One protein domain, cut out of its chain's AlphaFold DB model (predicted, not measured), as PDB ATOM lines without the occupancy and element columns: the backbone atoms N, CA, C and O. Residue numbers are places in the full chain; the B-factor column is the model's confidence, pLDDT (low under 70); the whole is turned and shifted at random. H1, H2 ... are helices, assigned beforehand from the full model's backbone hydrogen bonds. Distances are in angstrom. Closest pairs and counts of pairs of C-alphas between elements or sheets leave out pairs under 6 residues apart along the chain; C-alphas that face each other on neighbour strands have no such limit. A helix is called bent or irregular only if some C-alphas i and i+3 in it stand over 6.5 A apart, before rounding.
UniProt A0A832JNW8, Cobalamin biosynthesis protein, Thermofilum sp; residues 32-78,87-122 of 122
ATOM      1  N   VAL A  32     -32.674  17.381 -22.498       73.75
ATOM      2  CA  VAL A  32     -32.325  16.048 -21.979       73.75
ATOM      3  C   VAL A  32     -31.120  15.490 -22.735       73.75
ATOM      4  O   VAL A  32     -31.147  15.288 -23.946       73.75
ATOM      5  N   LYS A  33     -30.035  15.187 -22.009       87.31
ATOM      6  CA  LYS A  33     -28.889  14.449 -22.568       87.31
ATOM      7  C   LYS A  33     -29.337  13.038 -22.970       87.31
ATOM      8  O   LYS A  33     -29.987  12.373 -22.172       87.31
ATOM      9  N   LEU A  34     -28.896  12.525 -24.123       86.25
ATOM     10  CA  LEU A  34     -29.300  11.204 -24.643       86.25
ATOM     11  C   LEU A  34     -29.142  10.055 -23.624       86.25
ATOM     12  O   LEU A  34     -30.008   9.197 -23.512       86.25
ATOM     13  N   ARG A  35     -28.077  10.074 -22.809       89.12
ATOM     14  CA  ARG A  35     -27.885   9.097 -21.718       89.12
ATOM     15  C   ARG A  35     -29.014   9.131 -20.684       89.12
ATOM     16  O   ARG A  35     -29.458   8.086 -20.233       89.12
ATOM     17  N   LYS A  36     -29.484  10.330 -20.325       92.50
ATOM     18  CA  LYS A  36     -30.616  10.508 -19.407       92.50
ATOM     19  C   LYS A  36     -31.916  10.025 -20.050       92.50
ATOM     20  O   LYS A  36     -32.701   9.389 -19.369       92.50
ATOM     21  N   ALA A  37     -32.108  10.266 -21.349       91.12
ATOM     22  CA  ALA A  37     -33.283   9.774 -22.067       91.12
ATOM     23  C   ALA A  37     -33.371   8.238 -22.029       91.12
ATOM     24  O   ALA A  37     -34.417   7.703 -21.684       91.12
ATOM     25  N   TYR A  38     -32.264   7.526 -22.280       93.50
ATOM     26  CA  TYR A  38     -32.247   6.062 -22.170       93.50
ATOM     27  C   TYR A  38     -32.537   5.559 -20.753       93.50
ATOM     28  O   TYR A  38     -33.252   4.576 -20.601       93.50
ATOM     29  N   LEU A  39     -32.030   6.242 -19.721       95.56
ATOM     30  CA  LEU A  39     -32.350   5.900 -18.332       95.56
ATOM     31  C   LEU A  39     -33.837   6.088 -18.021       95.56
ATOM     32  O   LEU A  39     -34.428   5.234 -17.373       95.56
ATOM     33  N   VAL A  40     -34.446   7.173 -18.506       95.31
ATOM     34  CA  VAL A  40     -35.888   7.410 -18.342       95.31
ATOM     35  C   VAL A  40     -36.690   6.310 -19.032       95.31
ATOM     36  O   VAL A  40     -37.594   5.754 -18.423       95.31
ATOM     37  N   VAL A  41     -36.331   5.942 -20.264       95.31
ATOM     38  CA  VAL A  41     -37.006   4.851 -20.986       95.31
ATOM     39  C   VAL A  41     -36.856   3.516 -20.254       95.31
ATOM     40  O   VAL A  41     -37.838   2.800 -20.096       95.31
ATOM     41  N   ALA A  42     -35.661   3.196 -19.751       95.62
ATOM     42  CA  ALA A  42     -35.440   1.982 -18.967       95.62
ATOM     43  C   ALA A  42     -36.283   1.965 -17.680       95.62
ATOM     44  O   ALA A  42     -36.860   0.936 -17.337       95.62
ATOM     45  N   LEU A  43     -36.399   3.109 -16.998       96.50
ATOM     46  CA  LEU A  43     -37.233   3.244 -15.806       96.50
ATOM     47  C   LEU A  43     -38.721   3.069 -16.130       96.50
ATOM     48  O   LEU A  43     -39.418   2.373 -15.402       96.50
ATOM     49  N   LEU A  44     -39.200   3.658 -17.230       95.31
ATOM     50  CA  LEU A  44     -40.584   3.500 -17.684       95.31
ATOM     51  C   LEU A  44     -40.898   2.047 -18.056       95.31
ATOM     52  O   LEU A  44     -41.959   1.550 -17.691       95.31
ATOM     53  N   LEU A  45     -39.970   1.342 -18.712       95.69
ATOM     54  CA  LEU A  45     -40.120  -0.088 -18.995       95.69
ATOM     55  C   LEU A  45     -40.189  -0.914 -17.709       95.69
ATOM     56  O   LEU A  45     -41.069  -1.759 -17.583       95.69
ATOM     57  N   ALA A  46     -39.315  -0.644 -16.737       94.94
ATOM     58  CA  ALA A  46     -39.345  -1.323 -15.442       94.94
ATOM     59  C   ALA A  46     -40.628  -1.025 -14.647       94.94
ATOM     60  O   ALA A  46     -41.113  -1.887 -13.920       94.94
ATOM     61  N   ALA A  47     -41.189   0.176 -14.801       95.44
ATOM     62  CA  ALA A  47     -42.459   0.565 -14.196       95.44
ATOM     63  C   ALA A  47     -43.685   0.020 -14.951       95.44
ATOM     64  O   ALA A  47     -44.779   0.035 -14.392       95.44
ATOM     65  N   SER A  48     -43.532  -0.473 -16.186       93.00
ATOM     66  CA  SER A  48     -44.659  -0.924 -17.018       93.00
ATOM     67  C   SER A  48     -45.560  -1.993 -16.370       93.00
ATOM     68  O   SER A  48     -46.776  -1.831 -16.456       93.00
ATOM     69  N   PRO A  49     -45.052  -3.006 -15.632       92.38
ATOM     70  CA  PRO A  49     -45.909  -4.008 -14.991       92.38
ATOM     71  C   PRO A  49     -46.826  -3.430 -13.914       92.38
ATOM     72  O   PRO A  49     -47.880  -3.994 -13.634       92.38
ATOM     73  N   LEU A  50     -46.440  -2.300 -13.310       93.19
ATOM     74  CA  LEU A  50     -47.253  -1.642 -12.290       93.19
ATOM     75  C   LEU A  50     -48.584  -1.172 -12.875       93.19
ATOM     76  O   LEU A  50     -49.591  -1.209 -12.178       93.19
ATOM     77  N   PHE A  51     -48.606  -0.769 -14.148       89.38
ATOM     78  CA  PHE A  51     -49.839  -0.349 -14.807       89.38
ATOM     79  C   PHE A  51     -50.823  -1.507 -14.978       89.38
ATOM     80  O   PHE A  51     -52.008  -1.295 -14.755       89.38
ATOM     81  N   LEU A  52     -50.331  -2.714 -15.281       89.00
ATOM     82  CA  LEU A  52     -51.163  -3.918 -15.378       89.00
ATOM     83  C   LEU A  52     -51.767  -4.288 -14.015       89.00
ATOM     84  O   LEU A  52     -52.960  -4.511 -13.878       89.00
ATOM     85  N   MET A  53     -50.951  -4.263 -12.960       89.31
ATOM     86  CA  MET A  53     -51.451  -4.535 -11.609       89.31
ATOM     87  C   MET A  53     -52.494  -3.500 -11.166       89.31
ATOM     88  O   MET A  53     -53.480  -3.840 -10.516       89.31
ATOM     89  N   LEU A  54     -52.279  -2.227 -11.506       91.12
ATOM     90  CA  LEU A  54     -53.207  -1.153 -11.167       91.12
ATOM     91  C   LEU A  54     -54.516  -1.255 -11.956       91.12
ATOM     92  O   LEU A  54     -55.565  -0.976 -11.378       91.12
ATOM     93  N   SER A  55     -54.488  -1.659 -13.231       88.88
ATOM     94  CA  SER A  55     -55.718  -1.868 -14.005       88.88
ATOM     95  C   SER A  55     -56.573  -2.980 -13.410       88.88
ATOM     96  O   SER A  55     -57.779  -2.787 -13.250       88.88
ATOM     97  N   ASP A  56     -55.939  -4.074 -12.983       87.19
ATOM     98  CA  ASP A  56     -56.628  -5.204 -12.356       87.19
ATOM     99  C   ASP A  56     -57.269  -4.789 -11.024       87.19
ATOM    100  O   ASP A  56     -58.432  -5.087 -10.756       87.19
ATOM    101  N   MET A  57     -56.540  -4.027 -10.198       91.94
ATOM    102  CA  MET A  57     -57.052  -3.512  -8.920       91.94
ATOM    103  C   MET A  57     -58.215  -2.530  -9.088       91.94
ATOM    104  O   MET A  57     -59.091  -2.462  -8.226       91.94
ATOM    105  N   MET A  58     -58.211  -1.748 -10.166       91.19
ATOM    106  CA  MET A  58     -59.267  -0.782 -10.468       91.19
ATOM    107  C   MET A  58     -60.469  -1.420 -11.176       91.19
ATOM    108  O   MET A  58     -61.455  -0.721 -11.411       91.19
ATOM    109  N   GLY A  59     -60.397  -2.712 -11.520       88.50
ATOM    110  CA  GLY A  59     -61.429  -3.392 -12.301       88.50
ATOM    111  C   GLY A  59     -61.630  -2.740 -13.667       88.50
ATOM    112  O   GLY A  59     -62.766  -2.563 -14.105       88.50
ATOM    113  N   TYR A  60     -60.543  -2.291 -14.302       86.88
ATOM    114  CA  TYR A  60     -60.631  -1.710 -15.635       86.88
ATOM    115  C   TYR A  60     -61.070  -2.788 -16.629       86.88
ATOM    116  O   TYR A  60     -60.414  -3.816 -16.768       86.88
ATOM    117  N   HIS A  61     -62.161  -2.514 -17.335       86.00
ATOM    118  CA  HIS A  61     -62.635  -3.312 -18.456       86.00
ATOM    119  C   HIS A  61     -62.525  -2.478 -19.728       86.00
ATOM    120  O   HIS A  61     -62.819  -1.275 -19.710       86.00
ATOM    121  N   GLU A  62     -62.108  -3.097 -20.830       85.12
ATOM    122  CA  GLU A  62     -62.026  -2.392 -22.099       85.12
ATOM    123  C   GLU A  62     -63.440  -1.987 -22.565       85.12
ATOM    124  O   GLU A  62     -64.357  -2.812 -22.566       85.12
ATOM    125  N   PRO A  63     -63.667  -0.720 -22.973       88.19
ATOM    126  CA  PRO A  63     -64.989  -0.273 -23.415       88.19
ATOM    127  C   PRO A  63     -65.529  -1.070 -24.607       88.19
ATOM    128  O   PRO A  63     -66.744  -1.199 -24.767       88.19
ATOM    129  N   LEU A  64     -64.625  -1.566 -25.452       88.62
ATOM    130  CA  LEU A  64     -64.969  -2.352 -26.625       88.62
ATOM    131  C   LEU A  64     -65.461  -3.752 -26.242       88.62
ATOM    132  O   LEU A  64     -66.461  -4.194 -26.805       88.62
ATOM    133  N   ASP A  65     -64.852  -4.385 -25.238       86.88
ATOM    134  CA  ASP A  65     -65.282  -5.689 -24.721       86.88
ATOM    135  C   ASP A  65     -66.692  -5.615 -24.140       86.88
ATOM    136  O   ASP A  65     -67.551  -6.428 -24.471       86.88
ATOM    137  N   LEU A  66     -66.973  -4.575 -23.347       89.94
ATOM    138  CA  LEU A  66     -68.307  -4.347 -22.782       89.94
ATOM    139  C   LEU A  66     -69.367  -4.155 -23.876       89.94
ATOM    140  O   LEU A  66     -70.498  -4.627 -23.749       89.94
ATOM    141  N   ALA A  67     -69.016  -3.461 -24.961       91.62
ATOM    142  CA  ALA A  67     -69.906  -3.289 -26.102       91.62
ATOM    143  C   ALA A  67     -70.112  -4.605 -26.871       91.62
ATOM    144  O   ALA A  67     -71.236  -4.903 -27.276       91.62
ATOM    145  N   ALA A  68     -69.055  -5.397 -27.057       90.19
ATOM    146  CA  ALA A  68     -69.125  -6.699 -27.712       90.19
ATOM    147  C   ALA A  68     -69.985  -7.688 -26.910       90.19
ATOM    148  O   ALA A  68     -70.865  -8.331 -27.488       90.19
ATOM    149  N   GLU A  69     -69.811  -7.739 -25.587       88.75
ATOM    150  CA  GLU A  69     -70.622  -8.554 -24.678       88.75
ATOM    151  C   GLU A  69     -72.094  -8.120 -24.707       88.75
ATOM    152  O   GLU A  69     -72.985  -8.959 -24.860       88.75
ATOM    153  N   ALA A  70     -72.365  -6.809 -24.668       92.44
ATOM    154  CA  ALA A  70     -73.723  -6.273 -24.787       92.44
ATOM    155  C   ALA A  70     -74.399  -6.626 -26.128       92.44
ATOM    156  O   ALA A  70     -75.626  -6.709 -26.204       92.44
ATOM    157  N   LEU A  71     -73.608  -6.842 -27.182       93.44
ATOM    158  CA  LEU A  71     -74.065  -7.274 -28.504       93.44
ATOM    159  C   LEU A  71     -74.061  -8.806 -28.679       93.44
ATOM    160  O   LEU A  71     -74.463  -9.293 -29.738       93.44
ATOM    161  N   GLY A  72     -73.631  -9.569 -27.668       91.56
ATOM    162  CA  GLY A  72     -73.526 -11.030 -27.719       91.56
ATOM    163  C   GLY A  72     -72.473 -11.544 -28.708       91.56
ATOM    164  O   GLY A  72     -72.593 -12.665 -29.209       91.56
ATOM    165  N   LEU A  73     -71.474 -10.722 -29.034       88.75
ATOM    166  CA  LEU A  73     -70.396 -11.079 -29.948       88.75
ATOM    167  C   LEU A  73     -69.344 -11.923 -29.224       88.75
ATOM    168  O   LEU A  73     -69.044 -11.702 -28.054       88.75
ATOM    169  N   LYS A  74     -68.777 -12.900 -29.936       83.56
ATOM    170  CA  LYS A  74     -67.618 -13.655 -29.456       83.56
ATOM    171  C   LYS A  74     -66.339 -12.925 -29.829       83.56
ATOM    172  O   LYS A  74     -66.242 -12.401 -30.939       83.56
ATOM    173  N   ASP A  75     -65.367 -12.960 -28.930       81.75
ATOM    174  CA  ASP A  75     -64.027 -12.489 -29.231       81.75
ATOM    175  C   ASP A  75     -63.330 -13.469 -30.188       81.75
ATOM    176  O   ASP A  75     -63.174 -14.651 -29.886       81.75
ATOM    177  N   ALA A  76     -62.967 -12.977 -31.372       83.25
ATOM    178  CA  ALA A  76     -62.225 -13.717 -32.393       83.25
ATOM    179  C   ALA A  76     -60.766 -13.242 -32.488       83.25
ATOM    180  O   ALA A  76     -60.038 -13.653 -33.396       83.25
ATOM    181  N   SER A  77     -60.335 -12.352 -31.591       82.44
ATOM    182  CA  SER A  77     -59.029 -11.701 -31.664       82.44
ATOM    183  C   SER A  77     -57.897 -12.717 -31.585       82.44
ATOM    184  O   SER A  77     -56.996 -12.660 -32.418       82.44
ATOM    185  N   GLU A  78     -57.990 -13.703 -30.690       77.62
ATOM    186  CA  GLU A  78     -57.014 -14.798 -30.585       77.62
ATOM    187  C   GLU A  78     -57.012 -15.733 -31.806       77.62
ATOM    188  O   GLU A  78     -55.963 -16.246 -32.189       77.62
ATOM    189  N   ASP A  87     -51.555  -8.923 -27.563       85.75
ATOM    190  CA  ASP A  87     -51.788  -8.240 -26.281       85.75
ATOM    191  C   ASP A  87     -50.539  -8.036 -25.417       85.75
ATOM    192  O   ASP A  87     -50.567  -8.112 -24.189       85.75
ATOM    193  N   TYR A  88     -49.397  -7.790 -26.068       87.94
ATOM    194  CA  TYR A  88     -48.100  -7.621 -25.405       87.94
ATOM    195  C   TYR A  88     -47.664  -8.850 -24.588       87.94
ATOM    196  O   TYR A  88     -46.729  -8.770 -23.786       87.94
ATOM    197  N   THR A  89     -48.303  -9.999 -24.804       89.12
ATOM    198  CA  THR A  89     -47.924 -11.271 -24.199       89.12
ATOM    199  C   THR A  89     -46.754 -11.885 -24.955       89.12
ATOM    200  O   THR A  89     -46.510 -11.602 -26.127       89.12
ATOM    201  N   VAL A  90     -45.978 -12.716 -24.266       90.69
ATOM    202  CA  VAL A  90     -44.900 -13.488 -24.883       90.69
ATOM    203  C   VAL A  90     -45.123 -14.946 -24.498       90.69
ATOM    204  O   VAL A  90     -45.210 -15.230 -23.300       90.69
ATOM    205  N   PRO A  91     -45.204 -15.880 -25.465       88.31
ATOM    206  CA  PRO A  91     -45.409 -17.291 -25.163       88.31
ATOM    207  C   PRO A  91     -44.380 -17.814 -24.151       88.31
ATOM    208  O   PRO A  91     -43.173 -17.651 -24.333       88.31
ATOM    209  N   GLY A  92     -44.861 -18.439 -23.075       88.06
ATOM    210  CA  GLY A  92     -44.014 -18.976 -22.005       88.06
ATOM    211  C   GLY A  92     -43.556 -17.961 -20.950       88.06
ATOM    212  O   GLY A  92     -42.809 -18.347 -20.050       88.06
ATOM    213  N   LEU A  93     -43.996 -16.697 -21.013       90.94
ATOM    214  CA  LEU A  93     -43.754 -15.700 -19.966       90.94
ATOM    215  C   LEU A  93     -45.059 -15.249 -19.284       90.94
ATOM    216  O   LEU A  93     -46.099 -15.163 -19.932       90.94
ATOM    217  N   PRO A  94     -45.004 -14.887 -17.987       91.94
ATOM    218  CA  PRO A  94     -46.095 -14.185 -17.317       91.94
ATOM    219  C   PRO A  94     -46.451 -12.864 -18.028       91.94
ATOM    220  O   PRO A  94     -45.524 -12.169 -18.463       91.94
ATOM    221  N   PRO A  95     -47.734 -12.443 -18.061       89.56
ATOM    222  CA  PRO A  95     -48.171 -11.219 -18.745       89.56
ATOM    223  C   PRO A  95     -47.366  -9.978 -18.346       89.56
ATOM    224  O   PRO A  95     -46.855  -9.256 -19.195       89.56
ATOM    225  N   ALA A  96     -47.133  -9.804 -17.043       91.25
ATOM    226  CA  ALA A  96     -46.334  -8.714 -16.490       91.25
ATOM    227  C   ALA A  96     -44.925  -8.610 -17.112       91.25
ATOM    228  O   ALA A  96     -44.447  -7.514 -17.391       91.25
ATOM    229  N   LEU A  97     -44.258  -9.746 -17.350       92.62
ATOM    230  CA  LEU A  97     -42.949  -9.769 -18.009       92.62
ATOM    231  C   LEU A  97     -43.074  -9.619 -19.529       92.62
ATOM    232  O   LEU A  97     -42.196  -9.012 -20.144       92.62
ATOM    233  N   GLY A  98     -44.164 -10.117 -20.117       93.00
ATOM    234  CA  GLY A  98     -44.497  -9.915 -21.524       93.00
ATOM    235  C   GLY A  98     -44.509  -8.434 -21.903       93.00
ATOM    236  O   GLY A  98     -43.785  -8.041 -22.816       93.00
ATOM    237  N   TYR A  99     -45.195  -7.594 -21.119       92.12
ATOM    238  CA  TYR A  99     -45.258  -6.140 -21.337       92.12
ATOM    239  C   TYR A  99     -43.874  -5.479 -21.361       92.12
ATOM    240  O   TYR A  99     -43.580  -4.661 -22.239       92.12
ATOM    241  N   VAL A 100     -42.990  -5.860 -20.432       94.88
ATOM    242  CA  VAL A 100     -41.616  -5.335 -20.378       94.88
ATOM    243  C   VAL A 100     -40.841  -5.736 -21.630       94.88
ATOM    244  O   VAL A 100     -40.161  -4.902 -22.232       94.88
ATOM    245  N   VAL A 101     -40.938  -7.005 -22.032       94.94
ATOM    246  CA  VAL A 101     -40.227  -7.541 -23.198       94.94
ATOM    247  C   VAL A 101     -40.751  -6.916 -24.490       94.94
ATOM    248  O   VAL A 101     -39.950  -6.402 -25.272       94.94
ATOM    249  N   ALA A 102     -42.067  -6.884 -24.696       93.69
ATOM    250  CA  ALA A 102     -42.692  -6.268 -25.864       93.69
ATOM    251  C   ALA A 102     -42.314  -4.781 -25.976       93.69
ATOM    252  O   ALA A 102     -41.880  -4.320 -27.037       93.69
ATOM    253  N   GLY A 103     -42.367  -4.042 -24.861       93.62
ATOM    254  CA  GLY A 103     -41.935  -2.646 -24.800       93.62
ATOM    255  C   GLY A 103     -40.443  -2.460 -25.103       93.62
ATOM    256  O   GLY A 103     -40.066  -1.535 -25.833       93.62
ATOM    257  N   ALA A 104     -39.580  -3.342 -24.594       95.81
ATOM    258  CA  ALA A 104     -38.146  -3.308 -24.867       95.81
ATOM    259  C   ALA A 104     -37.842  -3.589 -26.347       95.81
ATOM    260  O   ALA A 104     -37.038  -2.872 -26.949       95.81
ATOM    261  N   VAL A 105     -38.514  -4.575 -26.949       95.44
ATOM    262  CA  VAL A 105     -38.387  -4.915 -28.375       95.44
ATOM    263  C   VAL A 105     -38.838  -3.745 -29.250       95.44
ATOM    264  O   VAL A 105     -38.082  -3.314 -30.124       95.44
ATOM    265  N   GLY A 106     -40.014  -3.168 -28.981       93.56
ATOM    266  CA  GLY A 106     -40.516  -2.004 -29.716       93.56
ATOM    267  C   GLY A 106     -39.579  -0.796 -29.605       93.56
ATOM    268  O   GLY A 106     -39.216  -0.178 -30.609       93.56
ATOM    269  N   THR A 107     -39.092  -0.508 -28.396       95.44
ATOM    270  CA  THR A 107     -38.111   0.562 -28.151       95.44
ATOM    271  C   THR A 107     -36.813   0.324 -28.926       95.44
ATOM    272  O   THR A 107     -36.294   1.238 -29.577       95.44
ATOM    273  N   ALA A 108     -36.275  -0.896 -28.874       96.06
ATOM    274  CA  ALA A 108     -35.051  -1.261 -29.575       96.06
ATOM    275  C   ALA A 108     -35.207  -1.098 -31.091       96.06
ATOM    276  O   ALA A 108     -34.313  -0.544 -31.735       96.06
ATOM    277  N   LEU A 109     -36.357  -1.497 -31.642       96.19
ATOM    278  CA  LEU A 109     -36.676  -1.338 -33.057       96.19
ATOM    279  C   LEU A 109     -36.684   0.139 -33.471       96.19
ATOM    280  O   LEU A 109     -36.024   0.503 -34.443       96.19
ATOM    281  N   VAL A 110     -37.346   1.013 -32.706       95.81
ATOM    282  CA  VAL A 110     -37.374   2.461 -32.988       95.81
ATOM    283  C   VAL A 110     -35.969   3.066 -32.952       95.81
ATOM    284  O   VAL A 110     -35.593   3.831 -33.846       95.81
ATOM    285  N   VAL A 111     -35.159   2.712 -31.948       94.62
ATOM    286  CA  VAL A 111     -33.770   3.187 -31.836       94.62
ATOM    287  C   VAL A 111     -32.921   2.688 -33.005       94.62
ATOM    288  O   VAL A 111     -32.121   3.453 -33.550       94.62
ATOM    289  N   LEU A 112     -33.087   1.424 -33.401       96.88
ATOM    290  CA  LEU A 112     -32.366   0.825 -34.518       96.88
ATOM    291  C   LEU A 112     -32.725   1.514 -35.836       96.88
ATOM    292  O   LEU A 112     -31.824   1.982 -36.531       96.88
ATOM    293  N   LEU A 113     -34.019   1.647 -36.138       97.19
ATOM    294  CA  LEU A 113     -34.511   2.334 -37.334       97.19
ATOM    295  C   LEU A 113     -34.001   3.773 -37.389       97.19
ATOM    296  O   LEU A 113     -33.466   4.198 -38.409       97.19
ATOM    297  N   SER A 114     -34.064   4.488 -36.265       93.25
ATOM    298  CA  SER A 114     -33.533   5.849 -36.159       93.25
ATOM    299  C   SER A 114     -32.038   5.911 -36.492       93.25
ATOM    300  O   SER A 114     -31.600   6.821 -37.197       93.25
ATOM    301  N   ARG A 115     -31.239   4.943 -36.022       93.50
ATOM    302  CA  ARG A 115     -29.802   4.875 -36.342       93.50
ATOM    303  C   ARG A 115     -29.534   4.517 -37.795       93.50
ATOM    304  O   ARG A 115     -28.624   5.097 -38.385       93.50
ATOM    305  N   VAL A 116     -30.297   3.586 -38.363       96.88
ATOM    306  CA  VAL A 116     -30.187   3.223 -39.781       96.88
ATOM    307  C   VAL A 116     -30.487   4.446 -40.643       96.88
ATOM    308  O   VAL A 116     -29.667   4.801 -41.482       96.88
ATOM    309  N   LEU A 117     -31.581   5.159 -40.367       96.56
ATOM    310  CA  LEU A 117     -31.956   6.368 -41.101       96.56
ATOM    311  C   LEU A 117     -30.863   7.445 -41.027       96.56
ATOM    312  O   LEU A 117     -30.465   7.999 -42.047       96.56
ATOM    313  N   GLN A 118     -30.313   7.695 -39.834       93.81
ATOM    314  CA  GLN A 118     -29.207   8.646 -39.653       93.81
ATOM    315  C   GLN A 118     -27.949   8.260 -40.433       93.81
ATOM    316  O   GLN A 118     -27.192   9.144 -40.831       93.81
ATOM    317  N   ARG A 119     -27.705   6.960 -40.617       94.38
ATOM    318  CA  ARG A 119     -26.571   6.453 -41.390       94.38
ATOM    319  C   ARG A 119     -26.794   6.570 -42.898       94.38
ATOM    320  O   ARG A 119     -25.811   6.693 -43.605       94.38
ATOM    321  N   MET A 120     -28.039   6.522 -43.368       95.19
ATOM    322  CA  MET A 120     -28.377   6.672 -44.793       95.19
ATOM    323  C   MET A 120     -28.420   8.136 -45.245       95.19
ATOM    324  O   MET A 120     -28.202   8.424 -46.414       95.19
ATOM    325  N   VAL A 121     -28.752   9.057 -44.333       92.44
ATOM    326  CA  VAL A 121     -28.841  10.502 -44.623       92.44
ATOM    327  C   VAL A 121     -27.479  11.204 -44.519       92.44
ATOM    328  O   VAL A 121     -27.308  12.286 -45.076       92.44
ATOM    329  N   LYS A 122     -26.526  10.616 -43.789       64.62
ATOM    330  CA  LYS A 122     -25.133  11.080 -43.727       64.62
ATOM    331  C   LYS A 122     -24.306  10.479 -44.846       64.62
ATOM    332  O   LYS A 122     -23.439  11.221 -45.350       64.62
TER     333      LYS A 122
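This is residues 32 to 78 and 87 to 122 of the 122 residues of the protein "Cobalamin biosynthesis protein" of Thermofilum sp (UniProt A0A832JNW8). The longest helix, H3, and the first arm of the bent helix H1 make a narrow V, meeting where H3 begins and H1a ends and spreading toward their other ends. Past this corner H1b runs on, and a tight link leads to the short H2, set off at the far end and touching no helix. The printed part has 83 residues, with three named helices in the order H1, H2, H3 and no named strand; the class is all helix. It is only just loose, close to extended, with a radius of gyration of the C-alphas of 17.7 A, and spans 55 by 28 by 27 A.

Find C-alpha 95 at (-48.171, -11.219, -18.745); from there H3, residues 95 to 121, runs 38.9 A to C-alpha 121 at (-28.841, 10.502, -44.623). H1, residues 34 to 57, was assigned as one helix by its hydrogen bonds but is bent: C-alphas 46 and 49 are 7.1 A apart. Its arm H1a, residues 34 to 46, begins at (-29.300, 11.204, -24.643) and measures 18.5 A; H1b, residues 49 to 57, measures 12.7 A. H2 is residues 63 to 70, 10.7 A long.

Look at residues 100 to 104 of H3, which touch residues 45 to 46 of H1a; the closest C-alphas, of Leu 45 and Val 100, are 5.6 A apart. The two run opposite ways at a shallow tilt of 24 degrees. With residues 96 to 100, H3 touches H1b, closest at the C-alphas of Pro 49 and Ala 96, 5.0 A, opposite ways at a steep tilt of 42 degrees. H2 is apart from H1a, H1b and H3. In H1a, H1b and H2 every O i to N i+4 pair is within hydrogen-bond range; in H3, 22 of 23 are.

The C-alphas farthest apart, of Gly 72 and Lys 122, are 55.6 A apart. Residues 79 to 86 are not printed, and C-alphas 78 and 87 are 9.4 A apart across this cut, in the link from H2 to H3. Residues 108 to 122, of which 108 to 121 belong to H3, stand free. Mean pLDDT of the printed part is 90.9; residue 122 is under 70.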